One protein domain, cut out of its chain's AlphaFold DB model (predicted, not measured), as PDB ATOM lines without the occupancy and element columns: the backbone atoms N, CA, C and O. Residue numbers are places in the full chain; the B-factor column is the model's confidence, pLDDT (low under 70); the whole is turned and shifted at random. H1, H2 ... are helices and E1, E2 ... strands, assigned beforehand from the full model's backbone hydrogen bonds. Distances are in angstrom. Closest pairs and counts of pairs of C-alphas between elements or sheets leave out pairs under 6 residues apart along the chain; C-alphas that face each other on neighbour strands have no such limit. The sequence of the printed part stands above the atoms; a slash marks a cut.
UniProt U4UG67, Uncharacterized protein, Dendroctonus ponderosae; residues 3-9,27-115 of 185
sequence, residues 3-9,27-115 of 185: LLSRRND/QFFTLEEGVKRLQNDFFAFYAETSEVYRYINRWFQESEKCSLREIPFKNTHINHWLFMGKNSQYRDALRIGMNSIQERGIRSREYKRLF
ATOM      1  N   LEU A   3     104.741  38.410  37.398       70.94
ATOM      2  CA  LEU A   3     104.281  39.735  37.813       70.94
ATOM      3  C   LEU A   3     104.128  40.630  36.589       70.94
ATOM      4  O   LEU A   3     104.998  40.635  35.721       70.94
ATOM      5  N   LEU A   4     103.026  41.371  36.541       74.06
ATOM      6  CA  LEU A   4     102.696  42.334  35.499       74.06
ATOM      7  C   LEU A   4     102.618  43.740  36.083       74.06
ATOM      8  O   LEU A   4     101.913  43.965  37.069       74.06
ATOM      9  N   SER A   5     103.282  44.683  35.422       74.19
ATOM     10  CA  SER A   5     103.101  46.113  35.666       74.19
ATOM     11  C   SER A   5     101.792  46.593  35.031       74.19
ATOM     12  O   SER A   5     101.567  46.383  33.836       74.19
ATOM     13  N   ARG A   6     100.891  47.192  35.822       60.16
ATOM     14  CA  ARG A   6      99.589  47.696  35.356       60.16
ATOM     15  C   ARG A   6      99.617  49.228  35.341       60.16
ATOM     16  O   ARG A   6      99.043  49.863  36.223       60.16
ATOM     17  N   ARG A   7     100.283  49.842  34.361       59.69
ATOM     18  CA  ARG A   7     100.052  51.268  34.065       59.69
ATOM     19  C   ARG A   7      98.776  51.401  33.230       59.69
ATOM     20  O   ARG A   7      98.603  50.712  32.230       59.69
ATOM     21  N   ASN A   8      97.864  52.270  33.655       50.22
ATOM     22  CA  ASN A   8      96.602  52.521  32.952       50.22
ATOM     23  C   ASN A   8      96.757  53.441  31.725       50.22
ATOM     24  O   ASN A   8      95.763  53.712  31.058       50.22
ATOM     25  N   ASP A   9      97.983  53.830  31.349       44.75
ATOM     26  CA  ASP A   9      98.290  54.527  30.090       44.75
ATOM     27  C   ASP A   9      98.233  53.592  28.873       44.75
ATOM     28  O   ASP A   9      99.107  53.575  28.001       44.75
ATOM     29  N   GLN A  27     115.366  35.678  26.782       72.62
ATOM     30  CA  GLN A  27     115.963  36.820  27.459       72.62
ATOM     31  C   GLN A  27     115.899  36.607  28.973       72.62
ATOM     32  O   GLN A  27     114.906  36.920  29.633       72.62
ATOM     33  N   PHE A  28     116.952  36.004  29.517       84.56
ATOM     34  CA  PHE A  28     117.121  35.879  30.958       84.56
ATOM     35  C   PHE A  28     117.670  37.186  31.519       84.56
ATOM     36  O   PHE A  28     118.699  37.685  31.069       84.56
ATOM     37  N   PHE A  29     116.985  37.717  32.522       86.69
ATOM     38  CA  PHE A  29     117.435  38.880  33.272       86.69
ATOM     39  C   PHE A  29     117.881  38.452  34.659       86.69
ATOM     40  O   PHE A  29     117.365  37.485  35.229       86.69
ATOM     41  N   THR A  30     118.807  39.213  35.231       91.31
ATOM     42  CA  THR A  30     119.051  39.120  36.669       91.31
ATOM     43  C   THR A  30     117.803  39.573  37.428       91.31
ATOM     44  O   THR A  30     116.980  40.333  36.915       91.31
ATOM     45  N   LEU A  31     117.653  39.110  38.668       90.12
ATOM     46  CA  LEU A  31     116.509  39.465  39.505       90.12
ATOM     47  C   LEU A  31     116.380  40.986  39.691       90.12
ATOM     48  O   LEU A  31     115.287  41.530  39.578       90.12
ATOM     49  N   GLU A  32     117.499  41.675  39.923       91.44
ATOM     50  CA  GLU A  32     117.546  43.133  40.056       91.44
ATOM     51  C   GLU A  32     117.108  43.843  38.771       91.44
ATOM     52  O   GLU A  32     116.264  44.738  38.814       91.44
ATOM     53  N   GLU A  33     117.640  43.430  37.622       91.06
ATOM     54  CA  GLU A  33     117.296  44.045  36.342       91.06
ATOM     55  C   GLU A  33     115.830  43.794  35.967       91.06
ATOM     56  O   GLU A  33     115.129  44.717  35.552       91.06
ATOM     57  N   GLY A  34     115.340  42.569  36.175       89.94
ATOM     58  CA  GLY A  34     113.946  42.206  35.928       89.94
ATOM     59  C   GLY A  34     112.972  43.015  36.785       89.94
ATOM     60  O   GLY A  34     111.955  43.487  36.278       89.94
ATOM     61  N   VAL A  35     113.301  43.243  38.060       91.06
ATOM     62  CA  VAL A  35     112.474  44.048  38.971       91.06
ATOM     63  C   VAL A  35     112.542  45.546  38.638       91.06
ATOM     64  O   VAL A  35     111.512  46.214  38.688       91.06
ATOM     65  N   LYS A  36     113.695  46.085  38.220       90.31
ATOM     66  CA  LYS A  36     113.790  47.481  37.741       90.31
ATOM     67  C   LYS A  36     112.976  47.711  36.467       90.31
ATOM     68  O   LYS A  36     112.288  48.720  36.345       90.31
ATOM     69  N   ARG A  37     113.002  46.763  35.527       88.31
ATOM     70  CA  ARG A  37     112.155  46.814  34.323       88.31
ATOM     71  C   ARG A  37     110.674  46.704  34.666       88.31
ATOM     72  O   ARG A  37     109.869  47.388  34.055       88.31
ATOM     73  N   LEU A  38     110.310  45.915  35.681       87.56
ATOM     74  CA  LEU A  38     108.934  45.845  36.187       87.56
ATOM     75  C   LEU A  38     108.419  47.215  36.682       87.56
ATOM     76  O   LEU A  38     107.231  47.505  36.552       87.56
ATOM     77  N   GLN A  39     109.303  48.050  37.241       85.62
ATOM     78  CA  GLN A  39     108.978  49.406  37.703       85.62
ATOM     79  C   GLN A  39     108.803  50.385  36.530       85.62
ATOM     80  O   GLN A  39     107.841  51.156  36.482       85.62
ATOM     81  N   ASN A  40     109.728  50.341  35.565       84.62
ATOM     82  CA  ASN A  40     109.839  51.356  34.515       84.62
ATOM     83  C   ASN A  40     109.026  51.045  33.250       84.62
ATOM     84  O   ASN A  40     108.503  51.976  32.630       84.62
ATOM     85  N   ASP A  41     108.876  49.766  32.909       80.94
ATOM     86  CA  ASP A  41     108.339  49.297  31.634       80.94
ATOM     87  C   ASP A  41     107.068  48.449  31.807       80.94
ATOM     88  O   ASP A  41     106.810  47.831  32.843       80.94
ATOM     89  N   PHE A  42     106.283  48.353  30.732       80.75
ATOM     90  CA  PHE A  42     105.195  47.382  30.611       80.75
ATOM     91  C   PHE A  42     105.759  45.985  30.355       80.75
ATOM     92  O   PHE A  42     105.799  45.496  29.224       80.75
ATOM     93  N   PHE A  43     106.233  45.356  31.423       82.56
ATOM     94  CA  PHE A  43     106.946  44.092  31.355       82.56
ATOM     95  C   PHE A  43     106.311  43.024  32.251       82.56
ATOM     96  O   PHE A  43     105.709  43.316  33.288       82.56
ATOM     97  N   ALA A  44     106.454  41.770  31.823       85.75
ATOM     98  CA  ALA A  44     106.050  40.591  32.566       85.75
ATOM     99  C   ALA A  44     107.297  39.844  33.029       85.75
ATOM    100  O   ALA A  44     108.048  39.333  32.199       85.75
ATOM    101  N   PHE A  45     107.508  39.747  34.340       87.75
ATOM    102  CA  PHE A  45     108.675  39.056  34.879       87.75
ATOM    103  C   PHE A  45     108.274  37.778  35.611       87.75
ATOM    104  O   PHE A  45     107.415  37.800  36.494       87.75
ATOM    105  N   TYR A  46     108.902  36.659  35.244       88.31
ATOM    106  CA  TYR A  46     108.729  35.379  35.921       88.31
ATOM    107  C   TYR A  46     109.925  35.095  36.826       88.31
ATOM    108  O   TYR A  46     111.046  34.940  36.347       88.31
ATOM    109  N   ALA A  47     109.671  34.983  38.127       87.50
ATOM    110  CA  ALA A  47     110.685  34.638  39.118       87.50
ATOM    111  C   ALA A  47     110.060  33.999  40.370       87.50
ATOM    112  O   ALA A  47     108.837  33.796  40.457       87.50
ATOM    113  N   GLU A  48     110.915  33.639  41.329       85.50
ATOM    114  CA  GLU A  48     110.498  33.208  42.660       85.50
ATOM    115  C   GLU A  48     109.890  34.381  43.435       85.50
ATOM    116  O   GLU A  48     110.438  35.481  43.493       85.50
ATOM    117  N   THR A  49     108.729  34.145  44.039       83.69
ATOM    118  CA  THR A  49     107.911  35.195  44.640       83.69
ATOM    119  C   THR A  49     108.561  35.845  45.868       83.69
ATOM    120  O   THR A  49     108.494  37.062  46.024       83.69
ATOM    121  N   SER A  50     109.190  35.044  46.730       85.38
ATOM    122  CA  SER A  50     109.854  35.483  47.967       85.38
ATOM    123  C   SER A  50     110.928  36.536  47.679       85.38
ATOM    124  O   SER A  50     110.922  37.636  48.229       85.38
ATOM    125  N   GLU A  51     111.821  36.227  46.753       88.62
ATOM    126  CA  GLU A  51     112.923  37.095  46.377       88.62
ATOM    127  C   GLU A  51     112.432  38.374  45.699       88.62
ATOM    128  O   GLU A  51     112.867  39.469  46.058       88.62
ATOM    129  N   VAL A  52     111.450  38.281  44.799       89.94
ATOM    130  CA  VAL A  52     110.884  39.472  44.153       89.94
ATOM    131  C   VAL A  52     110.191  40.396  45.163       89.94
ATOM    132  O   VAL A  52     110.391  41.610  45.111       89.94
ATOM    133  N   TYR A  53     109.441  39.859  46.133       90.44
ATOM    134  CA  TYR A  53     108.827  40.669  47.194       90.44
ATOM    135  C   TYR A  53     109.853  41.417  48.041       90.44
ATOM    136  O   TYR A  53     109.584  42.543  48.465       90.44
ATOM    137  N   ARG A  54     111.044  40.845  48.246       91.69
ATOM    138  CA  ARG A  54     112.148  41.524  48.937       91.69
ATOM    139  C   ARG A  54     112.567  42.806  48.215       91.69
ATOM    140  O   ARG A  54     112.718  43.842  48.859       91.69
ATOM    141  N   TYR A  55     112.735  42.738  46.894       92.38
ATOM    142  CA  TYR A  55     113.130  43.889  46.078       92.38
ATOM    143  C   TYR A  55     112.000  44.905  45.921       92.38
ATOM    144  O   TYR A  55     112.237  46.098  46.094       92.38
ATOM    145  N   ILE A  56     110.764  44.449  45.693       91.38
ATOM    146  CA  ILE A  56     109.589  45.329  45.608       91.38
ATOM    147  C   ILE A  56     109.424  46.135  46.899       91.38
ATOM    148  O   ILE A  56     109.243  47.346  46.852       91.38
ATOM    149  N   ASN A  57     109.547  45.498  48.066       90.19
ATOM    150  CA  ASN A  57     109.442  46.210  49.341       90.19
ATOM    151  C   ASN A  57     110.530  47.272  49.542       90.19
ATOM    152  O   ASN A  57     110.274  48.242  50.251       90.19
ATOM    153  N   ARG A  58     111.712  47.088  48.940       90.44
ATOM    154  CA  ARG A  58     112.861  47.991  49.081       90.44
ATOM    155  C   ARG A  58     112.854  49.146  48.076       90.44
ATOM    156  O   ARG A  58     113.320  50.221  48.431       90.44
ATOM    157  N   TRP A  59     112.411  48.921  46.838       91.62
ATOM    158  CA  TRP A  59     112.556  49.895  45.744       91.62
ATOM    159  C   TRP A  59     111.262  50.584  45.320       91.62
ATOM    160  O   TRP A  59     111.331  51.690  44.795       91.62
ATOM    161  N   PHE A  60     110.109  49.944  45.514       89.19
ATOM    162  CA  PHE A  60     108.843  50.468  45.011       89.19
ATOM    163  C   PHE A  60     108.200  51.368  46.056       89.19
ATOM    164  O   PHE A  60     108.180  51.038  47.249       89.19
ATOM    165  N   GLN A  61     107.601  52.458  45.589       87.50
ATOM    166  CA  GLN A  61     106.711  53.270  46.412       87.50
ATOM    167  C   GLN A  61     105.381  52.531  46.634       87.50
ATOM    168  O   GLN A  61     105.021  51.623  45.882       87.50
ATOM    169  N   GLU A  62     104.627  52.892  47.670       83.50
ATOM    170  CA  GLU A  62     103.348  52.240  47.999       83.50
ATOM    171  C   GLU A  62     102.349  52.251  46.832       83.50
ATOM    172  O   GLU A  62     101.761  51.211  46.527       83.50
ATOM    173  N   SER A  63     102.241  53.370  46.108       79.50
ATOM    174  CA  SER A  63     101.390  53.493  44.914       79.50
ATOM    175  C   SER A  63     101.791  52.515  43.802       79.50
ATOM    176  O   SER A  63     100.940  51.870  43.185       79.50
ATOM    177  N   GLU A  64     103.094  52.331  43.581       81.94
ATOM    178  CA  GLU A  64     103.625  51.420  42.564       81.94
ATOM    179  C   GLU A  64     103.389  49.952  42.941       81.94
ATOM    180  O   GLU A  64     103.044  49.139  42.082       81.94
ATOM    181  N   LYS A  65     103.494  49.599  44.231       86.50
ATOM    182  CA  LYS A  65     103.195  48.238  44.720       86.50
ATOM    183  C   LYS A  65     101.759  47.831  44.392       86.50
ATOM    184  O   LYS A  65     101.524  46.695  43.987       86.50
ATOM    185  N   CYS A  66     100.811  48.757  44.537       82.94
ATOM    186  CA  CYS A  66      99.391  48.535  44.258       82.94
ATOM    187  C   CYS A  66      99.078  48.377  42.755       82.94
ATOM    188  O   CYS A  66      98.075  47.752  42.391       82.94
ATOM    189  N   SER A  67      99.928  48.922  41.875       80.44
ATOM    190  CA  SER A  67      99.826  48.744  40.419       80.44
ATOM    191  C   SER A  67     100.201  47.321  39.989       80.44
ATOM    192  O   SER A  67      99.632  46.780  39.036       80.44
ATOM    193  N   LEU A  68     101.114  46.667  40.705       85.00
ATOM    194  CA  LEU A  68     101.594  45.341  40.330       85.00
ATOM    195  C   LEU A  68     100.505  44.273  40.449       85.00
ATOM    196  O   LEU A  68      99.742  44.201  41.419       85.00
ATOM    197  N   ARG A  69     100.452  43.385  39.456       83.06
ATOM    198  CA  ARG A  69      99.557  42.229  39.452       83.06
ATOM    199  C   ARG A  69     100.314  40.926  39.371       83.06
ATOM    200  O   ARG A  69     101.216  40.730  38.573       83.06
ATOM    201  N   GLU A  70      99.870  40.026  40.222       83.31
ATOM    202  CA  GLU A  70     100.362  38.678  40.418       83.31
ATOM    203  C   GLU A  70      99.549  37.722  39.547       83.31
ATOM    204  O   GLU A  70      98.325  37.666  39.657       83.31
ATOM    205  N   ILE A  71     100.228  36.975  38.679       84.62
ATOM    206  CA  ILE A  71      99.653  35.863  37.929       84.62
ATOM    207  C   ILE A  71     100.295  34.570  38.445       84.62
ATOM    208  O   ILE A  71     101.495  34.331  38.226       84.62
ATOM    209  N   PRO A  72      99.523  33.707  39.127       77.88
ATOM    210  CA  PRO A  72     100.017  32.418  39.578       77.88
ATOM    211  C   PRO A  72     100.227  31.506  38.364       77.88
ATOM    212  O   PRO A  72      99.293  30.939  37.807       77.88
ATOM    213  N   PHE A  73     101.481  31.365  37.935       67.94
ATOM    214  CA  PHE A  73     101.853  30.463  36.850       67.94
ATOM    215  C   PHE A  73     102.320  29.128  37.438       67.94
ATOM    216  O   PHE A  73     103.405  29.070  38.016       67.94
ATOM    217  N   LYS A  74     101.470  28.098  37.293       55.44
ATOM    218  CA  LYS A  74     101.576  26.744  37.871       55.44
ATOM    219  C   LYS A  74     101.700  26.784  39.400       55.44
ATOM    220  O   LYS A  74     102.747  27.104  39.950       55.44
ATOM    221  N   ASN A  75     100.613  26.448  40.091       49.06
ATOM    222  CA  ASN A  75     100.547  26.409  41.552       49.06
ATOM    223  C   ASN A  75     101.348  25.208  42.093       49.06
ATOM    224  O   ASN A  75     100.795  24.229  42.588       49.06
ATOM    225  N   THR A  76     102.667  25.226  41.922       52.25
ATOM    226  CA  THR A  76     103.554  24.246  42.531       52.25
ATOM    227  C   THR A  76     103.773  24.708  43.957       52.25
ATOM    228  O   THR A  76     104.645  25.524  44.235       52.25
ATOM    229  N   HIS A  77     102.959  24.199  44.878       54.12
ATOM    230  CA  HIS A  77     103.363  24.149  46.274       54.12
ATOM    231  C   HIS A  77     104.658  23.336  46.323       54.12
ATOM    232  O   HIS A  77     104.635  22.105  46.285       54.12
ATOM    233  N   ILE A  78     105.800  24.026  46.322       58.25
ATOM    234  CA  ILE A  78     107.109  23.406  46.492       58.25
ATOM    235  C   ILE A  78     107.156  22.968  47.953       58.25
ATOM    236  O   ILE A  78     107.505  23.717  48.868       58.25
ATOM    237  N   ASN A  79     106.700  21.745  48.197       62.94
ATOM    238  CA  ASN A  79     107.025  21.057  49.426       62.94
ATOM    239  C   ASN A  79     108.523  20.782  49.361       62.94
ATOM    240  O   ASN A  79     108.988  20.019  48.520       62.94
ATOM    241  N   HIS A  80     109.277  21.488  50.198       68.44
ATOM    242  CA  HIS A  80     110.699  21.245  50.359       68.44
ATOM    243  C   HIS A  80     110.842  19.876  51.027       68.44
ATOM    244  O   HIS A  80     110.512  19.714  52.203       68.44
ATOM    245  N   TRP A  81     111.248  18.877  50.250       73.62
ATOM    246  CA  TRP A  81     111.505  17.529  50.742       73.62
ATOM    247  C   TRP A  81     112.977  17.407  51.123       73.62
ATOM    248  O   TRP A  81     113.852  17.896  50.409       73.62
ATOM    249  N   LEU A  82     113.254  16.734  52.236       83.94
ATOM    250  CA  LEU A  82     114.618  16.343  52.573       83.94
ATOM    251  C   LEU A  82     114.997  15.116  51.741       83.94
ATOM    252  O   LEU A  82     114.306  14.096  51.772       83.94
ATOM    253  N   PHE A  83     116.097  15.213  51.000       82.94
ATOM    254  CA  PHE A  83     116.658  14.079  50.272       82.94
ATOM    255  C   PHE A  83     117.495  13.221  51.222       82.94
ATOM    256  O   PHE A  83     118.294  13.738  52.000       82.94
ATOM    257  N   MET A  84     117.318  11.902  51.161       85.62
ATOM    258  CA  MET A  84     118.067  10.940  51.973       85.62
ATOM    259  C   MET A  84     118.478   9.734  51.133       85.62
ATOM    260  O   MET A  84     117.802   9.376  50.166       85.62
ATOM    261  N   GLY A  85     119.569   9.076  51.531       89.00
ATOM    262  CA  GLY A  85     119.982   7.805  50.941       89.00
ATOM    263  C   GLY A  85     118.906   6.728  51.115       89.00
ATOM    264  O   GLY A  85     118.245   6.668  52.153       89.00
ATOM    265  N   LYS A  86     118.748   5.860  50.105       83.38
ATOM    266  CA  LYS A  86     117.682   4.838  50.049       83.38
ATOM    267  C   LYS A  86     117.617   3.946  51.302       83.38
ATOM    268  O   LYS A  86     116.520   3.605  51.729       83.38
ATOM    269  N   ASN A  87     118.770   3.653  51.911       87.38
ATOM    270  CA  ASN A  87     118.911   2.759  53.069       87.38
ATOM    271  C   ASN A  87     119.299   3.501  54.363       87.38
ATOM    272  O   ASN A  87     119.964   2.937  55.227       87.38
ATOM    273  N   SER A  88     118.939   4.781  54.496       90.38
ATOM    274  CA  SER A  88     119.232   5.530  55.723       90.38
ATOM    275  C   SER A  88     118.340   5.082  56.884       90.38
ATOM    276  O   SER A  88     117.115   5.091  56.766       90.38
ATOM    277  N   GLN A  89     118.951   4.769  58.031       91.19
ATOM    278  CA  GLN A  89     118.237   4.413  59.267       91.19
ATOM    279  C   GLN A  89     117.428   5.587  59.851       91.19
ATOM    280  O   GLN A  89     116.503   5.380  60.627       91.19
ATOM    281  N   TYR A  90     117.728   6.828  59.451       90.19
ATOM    282  CA  TYR A  90     117.066   8.032  59.969       90.19
ATOM    283  C   TYR A  90     115.809   8.441  59.194       90.19
ATOM    284  O   TYR A  90     115.173   9.439  59.537       90.19
ATOM    285  N   ARG A  91     115.434   7.691  58.149       90.12
ATOM    286  CA  ARG A  91     114.321   8.040  57.257       90.12
ATOM    287  C   ARG A  91     113.011   8.258  58.009       90.12
ATOM    288  O   ARG A  91     112.322   9.247  57.759       90.12
ATOM    289  N   ASP A  92     112.674   7.354  58.923       89.69
ATOM    290  CA  ASP A  92     111.400   7.413  59.639       89.69
ATOM    291  C   ASP A  92     111.415   8.476  60.735       89.69
ATOM    292  O   ASP A  92     110.456   9.237  60.851       89.69
ATOM    293  N   ALA A  93     112.535   8.625  61.445       92.06
ATOM    294  CA  ALA A  93     112.712   9.696  62.422       92.06
ATOM    295  C   ALA A  93     112.559  11.085  61.775       92.06
ATOM    296  O   ALA A  93     111.830  11.935  62.287       92.06
ATOM    297  N   LEU A  94     113.182  11.308  60.614       91.31
ATOM    298  CA  LEU A  94     113.084  12.575  59.887       91.31
ATOM    299  C   LEU A  94     111.690  12.793  59.287       91.31
ATOM    300  O   LEU A  94     111.179  13.909  59.344       91.31
ATOM    301  N   ARG A  95     111.034  11.742  58.778       89.19
ATOM    302  CA  ARG A  95     109.643  11.822  58.303       89.19
ATOM    303  C   ARG A  95     108.690  12.236  59.427       89.19
ATOM    304  O   ARG A  95     107.912  13.172  59.245       89.19
ATOM    305  N   ILE A  96     108.764  11.568  60.578       93.06
ATOM    306  CA  ILE A  96     107.931  11.872  61.751       93.06
ATOM    307  C   ILE A  96     108.227  13.294  62.247       93.06
ATOM    308  O   ILE A  96     107.299  14.067  62.490       93.06
ATOM    309  N   GLY A  97     109.506  13.673  62.330       93.00
ATOM    310  CA  GLY A  97     109.924  15.014  62.737       93.00
ATOM    311  C   GLY A  97     109.376  16.114  61.825       93.00
ATOM    312  O   GLY A  97     108.799  17.086  62.314       93.00
ATOM    313  N   MET A  98     109.485  15.950  60.502       91.56
ATOM    314  CA  MET A  98     108.954  16.911  59.528       91.56
ATOM    315  C   MET A  98     107.432  17.054  59.620       91.56
ATOM    316  O   MET A  98     106.926  18.179  59.606       91.56
ATOM    317  N   ASN A  99     106.710  15.939  59.758       90.88
ATOM    318  CA  ASN A  99     105.257  15.964  59.925       90.88
ATOM    319  C   ASN A  99     104.869  16.698  61.212       90.88
ATOM    320  O   ASN A  99     104.036  17.600  61.167       90.88
ATOM    321  N   SER A 100     105.557  16.427  62.326       94.56
ATOM    322  CA  SER A 100     105.285  17.111  63.592       94.56
ATOM    323  C   SER A 100     105.551  18.622  63.517       94.56
ATOM    324  O   SER A 100     104.779  19.415  64.054       94.56
ATOM    325  N   ILE A 101     106.600  19.059  62.809       93.19
ATOM    326  CA  ILE A 101     106.886  20.489  62.568       93.19
ATOM    327  C   ILE A 101     105.752  21.160  61.777       93.19
ATOM    328  O   ILE A 101     105.419  22.322  62.034       93.19
ATOM    329  N   GLN A 102     105.169  20.447  60.810       90.75
ATOM    330  CA  GLN A 102     104.058  20.949  60.006       90.75
ATOM    331  C   GLN A 102     102.745  20.987  60.799       90.75
ATOM    332  O   GLN A 102     102.076  22.018  60.785       90.75
ATOM    333  N   GLU A 103     102.415  19.919  61.527       94.38
ATOM    334  CA  GLU A 103     101.212  19.807  62.366       94.38
ATOM    335  C   GLU A 103     101.187  20.859  63.478       94.38
ATOM    336  O   GLU A 103     100.170  21.506  63.708       94.38
ATOM    337  N   ARG A 104     102.336  21.101  64.121       95.81
ATOM    338  CA  ARG A 104     102.485  22.140  65.155       95.81
ATOM    339  C   ARG A 104     102.516  23.562  64.586       95.81
ATOM    340  O   ARG A 104     102.622  24.521  65.346       95.81
ATOM    341  N   GLY A 105     102.511  23.728  63.262       93.38
ATOM    342  CA  GLY A 105     102.554  25.037  62.605       93.38
ATOM    343  C   GLY A 105     103.904  25.765  62.681       93.38
ATOM    344  O   GLY A 105     104.000  26.907  62.221       93.38
ATOM    345  N   ILE A 106     104.966  25.125  63.189       94.25
ATOM    346  CA  ILE A 106     106.314  25.719  63.292       94.25
ATOM    347  C   ILE A 106     106.808  26.144  61.905       94.25
ATOM    348  O   ILE A 106     107.320  27.250  61.747       94.25
ATOM    349  N   ARG A 107     106.553  25.322  60.875       89.94
ATOM    350  CA  ARG A 107     106.870  25.656  59.475       89.94
ATOM    351  C   ARG A 107     106.276  27.002  59.050       89.94
ATOM    352  O   ARG A 107     106.971  27.808  58.446       89.94
ATOM    353  N   SER A 108     105.003  27.247  59.362       89.88
ATOM    354  CA  SER A 108     104.310  28.490  58.989       89.88
ATOM    355  C   SER A 108     104.887  29.697  59.729       89.88
ATOM    356  O   SER A 108     105.080  30.759  59.135       89.88
ATOM    357  N   ARG A 109     105.227  29.526  61.013       93.19
ATOM    358  CA  ARG A 109     105.853  30.577  61.824       93.19
ATOM    359  C   ARG A 109     107.211  30.990  61.270       93.19
ATOM    360  O   ARG A 109     107.441  32.180  61.080       93.19
ATOM    361  N   GLU A 110     108.094  30.028  61.010       92.25
ATOM    362  CA  GLU A 110     109.432  30.326  60.491       92.25
ATOM    363  C   GLU A 110     109.374  30.853  59.058       92.25
ATOM    364  O   GLU A 110     110.085  31.797  58.727       92.25
ATOM    365  N   TYR A 111     108.455  30.342  58.230       88.19
ATOM    366  CA  TYR A 111     108.240  30.866  56.882       88.19
ATOM    367  C   TYR A 111     107.916  32.366  56.890       88.19
ATOM    368  O   TYR A 111     108.535  33.129  56.157       88.19
ATOM    369  N   LYS A 112     107.003  32.808  57.765       88.88
ATOM    370  CA  LYS A 112     106.633  34.230  57.907       88.88
ATOM    371  C   LYS A 112     107.761  35.113  58.453       88.88
ATOM    372  O   LYS A 112     107.705  36.323  58.272       88.88
ATOM    373  N   ARG A 113     108.731  34.534  59.168       90.56
ATOM    374  CA  ARG A 113     109.880  35.255  59.742       90.56
ATOM    375  C   ARG A 113     111.031  35.391  58.753       90.56
ATOM    376  O   ARG A 113     111.671  36.433  58.716       90.56
ATOM    377  N   LEU A 114     111.305  34.330  57.997       89.69
ATOM    378  CA  LEU A 114     112.447  34.256  57.086       89.69
ATOM    379  C   LEU A 114     112.139  34.859  55.716       89.69
ATOM    380  O   LEU A 114     112.996  35.524  55.138       89.69
ATOM    381  N   PHE A 115     110.933  34.630  55.195       87.94
ATOM    382  CA  PHE A 115     110.564  35.081  53.861       87.94
ATOM    383  C   PHE A 115     109.696  36.333  53.928       87.94
ATOM    384  O   PHE A 115     108.752  36.387  54.724       87.94
TER     385      PHE A 115
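AT A GLANCE: This is residues 3 to 9 and 27 to 115 of the 185 residues of an uncharacterized protein of Dendroctonus ponderosae (UniProt U4UG67). Picture a small head, in which H1, H2 and H3 lie with two short strands, and an open arm: residues 72 to 90 run far out from the head, and H4 and H5 fold back towards it, meeting at a corner. The 96 printed residues hold five named helices and two named strands, in the order H1 E1 H2 H3 E2 H4 H5, mostly helix. The whole is only just loose, close to extended, with a radius of gyration of the C-alphas of 18.6 A and spans of 60 by 30 by 21 A.

IN THESE COORDINATES: Find C-alpha 91 at (114.321, 8.040, 57.257); from there H4, the longest helix, runs 18.3 A to residue 103. H5, residues 106 to 114, covers 12.2 A and ends at C-alpha 114, (112.447, 34.256, 57.086). In the head, H1, residues 31 to 40, begins at (116.509, 39.465, 39.505) and covers 14.5 A; H2, residues 49 to 59, covers 15.5 A. Look also for H3, residues 62 to 67, E1, residues 44 to 46, and E2, residues 69 to 71.

HOW THE PARTS SIT: At Ile 101 and Arg 107, whose C-alphas are 6.0 A apart, H4 and H5 are close but not clearly touching, about perpendicular at 73 degrees. H5 is apart from H2. H1 and H2 touch, closest at the C-alphas of Val 35 and Val 52, 7.1 A, the same way at a steep tilt of 56 degrees. H3 is close to H2 but not clearly touching: C-alphas 56 and 65 are 7.1 A apart. E1 and E2 are near each other, and each pairs with no named strand. In H1 to H5 every O i to N i+4 pair is within hydrogen-bond range.

THE WHOLE: The C-alphas of Asp 9 and Gln 89, the two farthest apart, are 61.3 A apart. Residues 10 to 26 are not printed; C-alphas 9 and 27 stand 25.2 A apart across this cut. The link from E2 to H4 is long, 19 residues. Look for pLDDT under 70 at residues 6 to 9 and 73 to 80.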